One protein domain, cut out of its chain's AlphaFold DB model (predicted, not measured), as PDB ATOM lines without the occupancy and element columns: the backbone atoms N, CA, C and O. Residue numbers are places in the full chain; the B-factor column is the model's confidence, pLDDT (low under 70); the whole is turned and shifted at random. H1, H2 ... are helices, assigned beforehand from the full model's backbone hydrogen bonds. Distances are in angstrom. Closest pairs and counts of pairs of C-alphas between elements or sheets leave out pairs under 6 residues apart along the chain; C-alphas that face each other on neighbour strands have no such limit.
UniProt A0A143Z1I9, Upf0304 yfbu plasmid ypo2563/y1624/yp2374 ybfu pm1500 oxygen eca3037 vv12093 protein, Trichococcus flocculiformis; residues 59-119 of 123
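Overview. This is residues 59 to 119 of the 123 residues of the protein "Upf0304 yfbu plasmid ypo2563/y1624/yp2374 ybfu pm1500 oxygen eca3037 vv12093 protein" of Trichococcus flocculiformis (UniProt A0A143Z1I9). Long helix H1 makes the longest axis; after it the backbone turns through short H2 and folds back through short H3 and an unnamed stretch, residues 94 to 102, to H4, which packs steeply on residues 60 to 68 of H1. The 61 printed residues, with four named helices, H1 to H4 in order, and no named strand, are all helix in class. The whole is loose, radius of gyration of the C-alphas 13.3 A, spanning 39 by 23 by 20 A.

Arrangement. H1, residues 59 to 80, is the hub. Its residues 78 to 79 alone only just touch H2, residues 82 to 87, only at the corner, with 3 pairs of C-alphas within 8 A, the closest Trp 78 and Leu 84, 5.6 A. H3, residues 90 to 93, touches H1, closest C-alphas Tyr 75 and Val 93, 5.2 A. H4, residues 103 to 118, touches H1 at a steep tilt of 55 degrees, the same way, closest C-alphas Val 64 and Ala 112, 6.4 A. H4 is apart from H2 and H3. In H1, H2 and H4 every O i to N i+4 pair is within hydrogen-bond range; H3 is too short for one.

Along the chain. H1 runs 31.5 A from C-alpha 59 at (36.889, -37.834, 52.821). H4 runs 21.4 A to C-alpha 118 at (22.529, -24.085, 46.743).

Size, cuts and confidence. The C-alphas farthest apart, Glu 83 and Gly 103, are 39.8 A apart. The printed part has no cut and no long link; no printed residue is under 70 in pLDDT.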
ATOM      1  N   GLU A  59      37.093 -36.555  53.487       97.69
ATOM      2  CA  GLU A  59      36.889 -37.834  52.821       97.69
ATOM      3  C   GLU A  59      35.407 -38.092  52.526       97.69
ATOM      4  O   GLU A  59      35.068 -38.459  51.401       97.69
ATOM      5  N   ASP A  60      34.516 -37.828  53.483       97.31
ATOM      6  CA  ASP A  60      33.073 -38.002  53.290       97.31
ATOM      7  C   ASP A  60      32.508 -36.974  52.302       97.31
ATOM      8  O   ASP A  60      31.683 -37.304  51.449       97.31
ATOM      9  N   CYS A  61      32.981 -35.725  52.361       96.69
ATOM     10  CA  CYS A  61      32.620 -34.706  51.377       96.69
ATOM     11  C   CYS A  61      33.016 -35.151  49.963       96.69
ATOM     12  O   CYS A  61      32.225 -35.041  49.023       96.69
ATOM     13  N   LYS A  62      34.235 -35.682  49.807       97.19
ATOM     14  CA  LYS A  62      34.729 -36.214  48.537       97.19
ATOM     15  C   LYS A  62      33.915 -37.425  48.077       97.19
ATOM     16  O   LYS A  62      33.562 -37.488  46.902       97.19
ATOM     17  N   PHE A  63      33.561 -38.328  48.985       97.50
ATOM     18  CA  PHE A  63      32.699 -39.468  48.686       97.50
ATOM     19  C   PHE A  63      31.345 -39.026  48.117       97.50
ATOM     20  O   PHE A  63      30.932 -39.516  47.068       97.50
ATOM     21  N   VAL A  64      30.679 -38.044  48.738       96.62
ATOM     22  CA  VAL A  64      29.409 -37.499  48.220       96.62
ATOM     23  C   VAL A  64      29.585 -36.931  46.809       96.62
ATOM     24  O   VAL A  64      28.764 -37.207  45.933       96.62
ATOM     25  N   TYR A  65      30.662 -36.178  46.568       95.31
ATOM     26  CA  TYR A  65      30.988 -35.669  45.234       95.31
ATOM     27  C   TYR A  65      31.141 -36.793  44.203       95.31
ATOM     28  O   TYR A  65      30.567 -36.714  43.119       95.31
ATOM     29  N   GLU A  66      31.909 -37.833  44.526       96.19
ATOM     30  CA  GLU A  66      32.159 -38.965  43.632       96.19
ATOM     31  C   GLU A  66      30.878 -39.746  43.324       96.19
ATOM     32  O   GLU A  66      30.636 -40.080  42.165       96.19
ATOM     33  N   VAL A  67      30.023 -39.975  44.325       95.94
ATOM     34  CA  VAL A  67      28.734 -40.658  44.140       95.94
ATOM     35  C   VAL A  67      27.819 -39.866  43.211       95.94
ATOM     36  O   VAL A  67      27.276 -40.438  42.267       95.94
ATOM     37  N   ILE A  68      27.650 -38.561  43.441       94.56
ATOM     38  CA  ILE A  68      26.775 -37.741  42.594       94.56
ATOM     39  C   ILE A  68      27.332 -37.671  41.164       94.56
ATOM     40  O   ILE A  68      26.585 -37.911  40.220       94.56
ATOM     41  N   ASN A  69      28.641 -37.445  40.997       93.88
ATOM     42  CA  ASN A  69      29.290 -37.442  39.680       93.88
ATOM     43  C   ASN A  69      29.100 -38.771  38.936       93.88
ATOM     44  O   ASN A  69      28.799 -38.780  37.746       93.88
ATOM     45  N   MET A  70      29.233 -39.900  39.636       95.75
ATOM     46  CA  MET A  70      28.997 -41.218  39.049       95.75
ATOM     47  C   MET A  70      27.564 -41.337  38.516       95.75
ATOM     48  O   MET A  70      27.363 -41.833  37.409       95.75
ATOM     49  N   TYR A  71      26.561 -40.892  39.276       95.69
ATOM     50  CA  TYR A  71      25.171 -40.909  38.817       95.69
ATOM     51  C   TYR A  71      24.910 -39.933  37.663       95.69
ATOM     52  O   TYR A  71      24.147 -40.273  36.760       95.69
ATOM     53  N   ASP A  72      25.567 -38.774  37.645       92.62
ATOM     54  CA  ASP A  72      25.511 -37.839  36.518       92.62
ATOM     55  C   ASP A  72      26.051 -38.484  35.232       92.62
ATOM     56  O   ASP A  72      25.390 -38.434  34.189       92.62
ATOM     57  N   ASP A  73      27.194 -39.169  35.315       95.06
ATOM     58  CA  ASP A  73      27.772 -39.915  34.195       95.06
ATOM     59  C   ASP A  73      26.839 -41.049  33.739       95.06
ATOM     60  O   ASP A  73      26.533 -41.174  32.548       95.06
ATOM     61  N   LEU A  74      26.323 -41.854  34.677       95.56
ATOM     62  CA  LEU A  74      25.370 -42.931  34.379       95.56
ATOM     63  C   LEU A  74      24.127 -42.398  33.659       95.56
ATOM     64  O   LEU A  74      23.701 -42.963  32.646       95.56
ATOM     65  N   TYR A  75      23.561 -41.297  34.150       95.06
ATOM     66  CA  TYR A  75      22.404 -40.664  33.538       95.06
ATOM     67  C   TYR A  75      22.725 -40.111  32.147       95.06
ATOM     68  O   TYR A  75      21.922 -40.273  31.224       95.06
ATOM     69  N   PHE A  76      23.897 -39.502  31.957       94.62
ATOM     70  CA  PHE A  76      24.345 -38.994  30.663       94.62
ATOM     71  C   PHE A  76      24.470 -40.109  29.613       94.62
ATOM     72  O   PHE A  76      23.940 -39.985  28.499       94.62
ATOM     73  N   TYR A  77      25.106 -41.227  29.965       95.44
ATOM     74  CA  TYR A  77      25.236 -42.379  29.070       95.44
ATOM     75  C   TYR A  77      23.885 -43.025  28.764       95.44
ATOM     76  O   TYR A  77      23.574 -43.288  27.602       95.44
ATOM     77  N   TRP A  78      23.038 -43.213  29.777       97.12
ATOM     78  CA  TRP A  78      21.675 -43.703  29.577       97.12
ATOM     79  C   TRP A  78      20.870 -42.776  28.654       97.12
ATOM     80  O   TRP A  78      20.207 -43.228  27.723       97.12
ATOM     81  N   LYS A  79      20.968 -41.455  28.842       95.50
ATOM     82  CA  LYS A  79      20.241 -40.458  28.044       95.50
ATOM     83  C   LYS A  79      20.699 -40.413  26.583       95.50
ATOM     84  O   LYS A  79      19.898 -40.041  25.721       95.50
ATOM     85  N   SER A  80      21.947 -40.767  26.294       95.94
ATOM     86  CA  SER A  80      22.519 -40.737  24.941       95.94
ATOM     87  C   SER A  80      22.412 -42.065  24.177       95.94
ATOM     88  O   SER A  80      22.726 -42.092  22.989       95.94
ATOM     89  N   ASN A  81      21.926 -43.143  24.807       95.81
ATOM     90  CA  ASN A  81      21.842 -44.474  24.203       95.81
ATOM     91  C   ASN A  81      20.409 -45.050  24.263       95.81
ATOM     92  O   ASN A  81      19.909 -45.415  25.324       95.81
ATOM     93  N   GLU A  82      19.755 -45.176  23.103       95.31
ATOM     94  CA  GLU A  82      18.369 -45.666  22.989       95.31
ATOM     95  C   GLU A  82      18.188 -47.143  23.381       95.31
ATOM     96  O   GLU A  82      17.132 -47.530  23.890       95.31
ATOM     97  N   GLU A  83      19.218 -47.974  23.206       95.31
ATOM     98  CA  GLU A  83      19.193 -49.364  23.668       95.31
ATOM     99  C   GLU A  83      19.148 -49.414  25.199       95.31
ATOM    100  O   GLU A  83      18.344 -50.149  25.775       95.31
ATOM    101  N   LEU A  84      19.944 -48.579  25.875       94.00
ATOM    102  CA  LEU A  84      19.914 -48.484  27.335       94.00
ATOM    103  C   LEU A  84      18.576 -47.944  27.841       94.00
ATOM    104  O   LEU A  84      18.038 -48.503  28.792       94.00
ATOM    105  N   LYS A  85      17.983 -46.938  27.188       94.69
ATOM    106  CA  LYS A  85      16.646 -46.434  27.563       94.69
ATOM    107  C   LYS A  85      15.551 -47.487  27.471       94.69
ATOM    108  O   LYS A  85      14.610 -47.456  28.256       94.69
ATOM    109  N   SER A  86      15.673 -48.401  26.514       95.25
ATOM    110  CA  SER A  86      14.685 -49.456  26.288       95.25
ATOM    111  C   SER A  86      14.791 -50.598  27.306       95.25
ATOM    112  O   SER A  86      13.810 -51.298  27.534       95.25
ATOM    113  N   ASN A  87      15.964 -50.786  27.921       96.00
ATOM    114  CA  ASN A  87      16.261 -51.942  28.776       96.00
ATOM    115  C   ASN A  87      16.532 -51.590  30.248       96.00
ATOM    116  O   ASN A  87      16.412 -52.445  31.125       96.00
ATOM    117  N   VAL A  88      16.910 -50.346  30.537       95.62
ATOM    118  CA  VAL A  88      17.265 -49.870  31.875       95.62
ATOM    119  C   VAL A  88      16.295 -48.772  32.277       95.62
ATOM    120  O   VAL A  88      16.161 -47.759  31.596       95.62
ATOM    121  N   ASP A  89      15.635 -48.967  33.416       96.12
ATOM    122  CA  ASP A  89      14.779 -47.945  34.007       96.12
ATOM    123  C   ASP A  89      15.612 -46.717  34.410       96.12
ATOM    124  O   ASP A  89      16.637 -46.842  35.086       96.12
ATOM    125  N   LYS A  90      15.131 -45.526  34.033       94.25
ATOM    126  CA  LYS A  90      15.697 -44.227  34.405       94.25
ATOM    127  C   LYS A  90      15.981 -44.123  35.906       94.25
ATOM    128  O   LYS A  90      17.017 -43.586  36.282       94.25
ATOM    129  N   TYR A  91      15.111 -44.655  36.768       93.94
ATOM    130  CA  TYR A  91      15.299 -44.582  38.222       93.94
ATOM    131  C   TYR A  91      16.579 -45.277  38.706       93.94
ATOM    132  O   TYR A  91      17.122 -44.900  39.737       93.94
ATOM    133  N   LYS A  92      17.102 -46.257  37.958       94.75
ATOM    134  CA  LYS A  92      18.338 -46.967  38.323       94.75
ATOM    135  C   LYS A  92      19.610 -46.173  38.038       94.75
ATOM    136  O   LYS A  92      20.662 -46.521  38.564       94.75
ATOM    137  N   VAL A  93      19.521 -45.145  37.198       94.88
ATOM    138  CA  VAL A  93      20.656 -44.304  36.791       94.88
ATOM    139  C   VAL A  93      20.548 -42.881  37.330       94.88
ATOM    140  O   VAL A  93      21.351 -42.034  36.966       94.88
ATOM    141  N   MET A  94      19.563 -42.601  38.186       93.44
ATOM    142  CA  MET A  94      19.412 -41.308  38.845       93.44
ATOM    143  C   MET A  94      19.863 -41.387  40.298       93.44
ATOM    144  O   MET A  94      19.479 -42.304  41.029       93.44
ATOM    145  N   PHE A  95      20.614 -40.377  40.733       93.94
ATOM    146  CA  PHE A  95      20.928 -40.211  42.143       93.94
ATOM    147  C   PHE A  95      19.632 -40.008  42.936       93.94
ATOM    148  O   PHE A  95      18.850 -39.099  42.654       93.94
ATOM    149  N   SER A  96      19.393 -40.880  43.914       91.31
ATOM    150  CA  SER A  96      18.155 -40.888  44.710       91.31
ATOM    151  C   SER A  96      18.341 -40.336  46.128       91.31
ATOM    152  O   SER A  96      17.392 -40.328  46.908       91.31
ATOM    153  N   GLY A  97      19.536 -39.839  46.455       92.94
ATOM    154  CA  GLY A  97      19.884 -39.362  47.792       92.94
ATOM    155  C   GLY A  97      20.540 -40.426  48.673       92.94
ATOM    156  O   GLY A  97      20.977 -41.469  48.192       92.94
ATOM    157  N   PHE A  98      20.597 -40.116  49.966       95.50
ATOM    158  CA  PHE A  98      21.019 -41.004  51.054       95.50
ATOM    159  C   PHE A  98      19.800 -41.308  51.939       95.50
ATOM    160  O   PHE A  98      18.811 -40.570  51.890       95.50
ATOM    161  N   ASP A  99      19.835 -42.396  52.705       90.50
ATOM    162  CA  ASP A  99      18.646 -43.014  53.301       90.50
ATOM    163  C   ASP A  99      18.168 -42.368  54.615       90.50
ATOM    164  O   ASP A  99      17.041 -42.620  55.042       90.50
ATOM    165  N   LEU A 100      18.978 -41.474  55.198       91.75
ATOM    166  CA  LEU A 100      18.686 -40.714  56.423       91.75
ATOM    167  C   LEU A 100      18.472 -41.574  57.682       91.75
ATOM    168  O   LEU A 100      17.935 -41.071  58.671       91.75
ATOM    169  N   ASN A 101      18.877 -42.844  57.675       92.50
ATOM    170  CA  ASN A 101      18.611 -43.764  58.780       92.50
ATOM    171  C   ASN A 101      19.431 -43.454  60.038       92.50
ATOM    172  O   ASN A 101      19.028 -43.835  61.140       92.50
ATOM    173  N   ASP A 102      20.555 -42.753  59.901       90.88
ATOM    174  CA  ASP A 102      21.382 -42.331  61.023       90.88
ATOM    175  C   ASP A 102      21.934 -40.903  60.862       90.88
ATOM    176  O   ASP A 102      21.727 -40.210  59.861       90.88
ATOM    177  N   GLY A 103      22.622 -40.434  61.908       89.19
ATOM    178  CA  GLY A 103      23.211 -39.096  61.927       89.19
ATOM    179  C   GLY A 103      24.321 -38.903  60.890       89.19
ATOM    180  O   GLY A 103      24.544 -37.777  60.453       89.19
ATOM    181  N   TYR A 104      24.991 -39.977  60.471       92.94
ATOM    182  CA  TYR A 104      26.039 -39.920  59.460       92.94
ATOM    183  C   TYR A 104      25.432 -39.749  58.060       92.94
ATOM    184  O   TYR A 104      25.739 -38.772  57.374       92.94
ATOM    185  N   GLU A 105      24.478 -40.597  57.673       92.62
ATOM    186  CA  GLU A 105      23.748 -40.487  56.405       92.62
ATOM    187  C   GLU A 105      22.944 -39.186  56.308       92.62
ATOM    188  O   GLU A 105      22.858 -38.581  55.235       92.62
ATOM    189  N   HIS A 106      22.432 -38.677  57.434       94.25
ATOM    190  CA  HIS A 106      21.815 -37.354  57.478       94.25
ATOM    191  C   HIS A 106      22.775 -36.241  57.030       94.25
ATOM    192  O   HIS A 106      22.370 -35.321  56.307       94.25
ATOM    193  N   LYS A 107      24.053 -36.304  57.421       93.88
ATOM    194  CA  LYS A 107      25.054 -35.320  56.982       93.88
ATOM    195  C   LYS A 107      25.394 -35.472  55.505       93.88
ATOM    196  O   LYS A 107      25.452 -34.454  54.817       93.88
ATOM    197  N   LEU A 108      25.557 -36.703  55.010       96.25
ATOM    198  CA  LEU A 108      25.797 -36.963  53.585       96.25
ATOM    199  C   LEU A 108      24.665 -36.387  52.727       96.25
ATOM    200  O   LEU A 108      24.918 -35.639  51.782       96.25
ATOM    201  N   TYR A 109      23.413 -36.647  53.113       95.19
ATOM    202  CA  TYR A 109      22.243 -36.051  52.473       95.19
ATOM    203  C   TYR A 109      22.245 -34.526  52.547       95.19
ATOM    204  O   TYR A 109      22.004 -33.860  51.540       95.19
ATOM    205  N   SER A 110      22.506 -33.955  53.727       94.00
ATOM    206  CA  SER A 110      22.511 -32.501  53.910       94.00
ATOM    207  C   SER A 110      23.549 -31.834  53.008       94.00
ATOM    208  O   SER A 110      23.253 -30.817  52.377       94.00
ATOM    209  N   PHE A 111      24.729 -32.442  52.879       95.06
ATOM    210  CA  PHE A 111      25.771 -31.958  51.988       95.06
ATOM    211  C   PHE A 111      25.398 -32.135  50.510       95.06
ATOM    212  O   PHE A 111      25.494 -31.180  49.743       95.06
ATOM    213  N   ALA A 112      24.868 -33.295  50.110       94.81
ATOM    214  CA  ALA A 112      24.377 -33.517  48.748       94.81
ATOM    215  C   ALA A 112      23.298 -32.496  48.348       94.81
ATOM    216  O   ALA A 112      23.343 -31.912  47.264       94.81
ATOM    217  N   LYS A 113      22.355 -32.216  49.253       93.56
ATOM    218  CA  LYS A 113      21.324 -31.194  49.061       93.56
ATOM    219  C   LYS A 113      21.940 -29.809  48.855       93.56
ATOM    220  O   LYS A 113      21.497 -29.105  47.951       93.56
ATOM    221  N   PHE A 114      22.935 -29.433  49.657       93.00
ATOM    222  CA  PHE A 114      23.663 -28.170  49.506       93.00
ATOM    223  C   PHE A 114      24.362 -28.074  48.136       93.00
ATOM    224  O   PHE A 114      24.235 -27.063  47.445       93.00
ATOM    225  N   LEU A 115      25.027 -29.145  47.686       92.88
ATOM    226  CA  LEU A 115      25.690 -29.185  46.375       92.88
ATOM    227  C   LEU A 115      24.721 -28.964  45.205       92.88
ATOM    228  O   LEU A 115      25.032 -28.203  44.284       92.88
ATOM    229  N   ILE A 116      23.560 -29.621  45.252       89.25
ATOM    230  CA  ILE A 116      22.573 -29.611  44.165       89.25
ATOM    231  C   ILE A 116      21.743 -28.322  44.189       89.25
ATOM    232  O   ILE A 116      21.583 -27.665  43.163       89.25
ATOM    233  N   LYS A 117      21.207 -27.938  45.354       88.88
ATOM    234  CA  LYS A 117      20.230 -26.841  45.455       88.88
ATOM    235  C   LYS A 117      20.860 -25.466  45.619       88.88
ATOM    236  O   LYS A 117      20.318 -24.503  45.083       88.88
ATOM    237  N   ASP A 118      21.970 -25.378  46.344       87.75
ATOM    238  CA  ASP A 118      22.529 -24.085  46.743       87.75
ATOM    239  C   ASP A 118      23.741 -23.714  45.882       87.75
ATOM    240  O   ASP A 118      23.911 -22.550  45.516       87.75
ATOM    241  N   LEU A 119      24.569 -24.700  45.512       86.44
ATOM    242  CA  LEU A 119      25.756 -24.477  44.681       86.44
ATOM    243  C   LEU A 119      25.555 -24.732  43.183       86.44
ATOM    244  O   LEU A 119      26.421 -24.325  42.408       86.44
TER     245      LEU A 119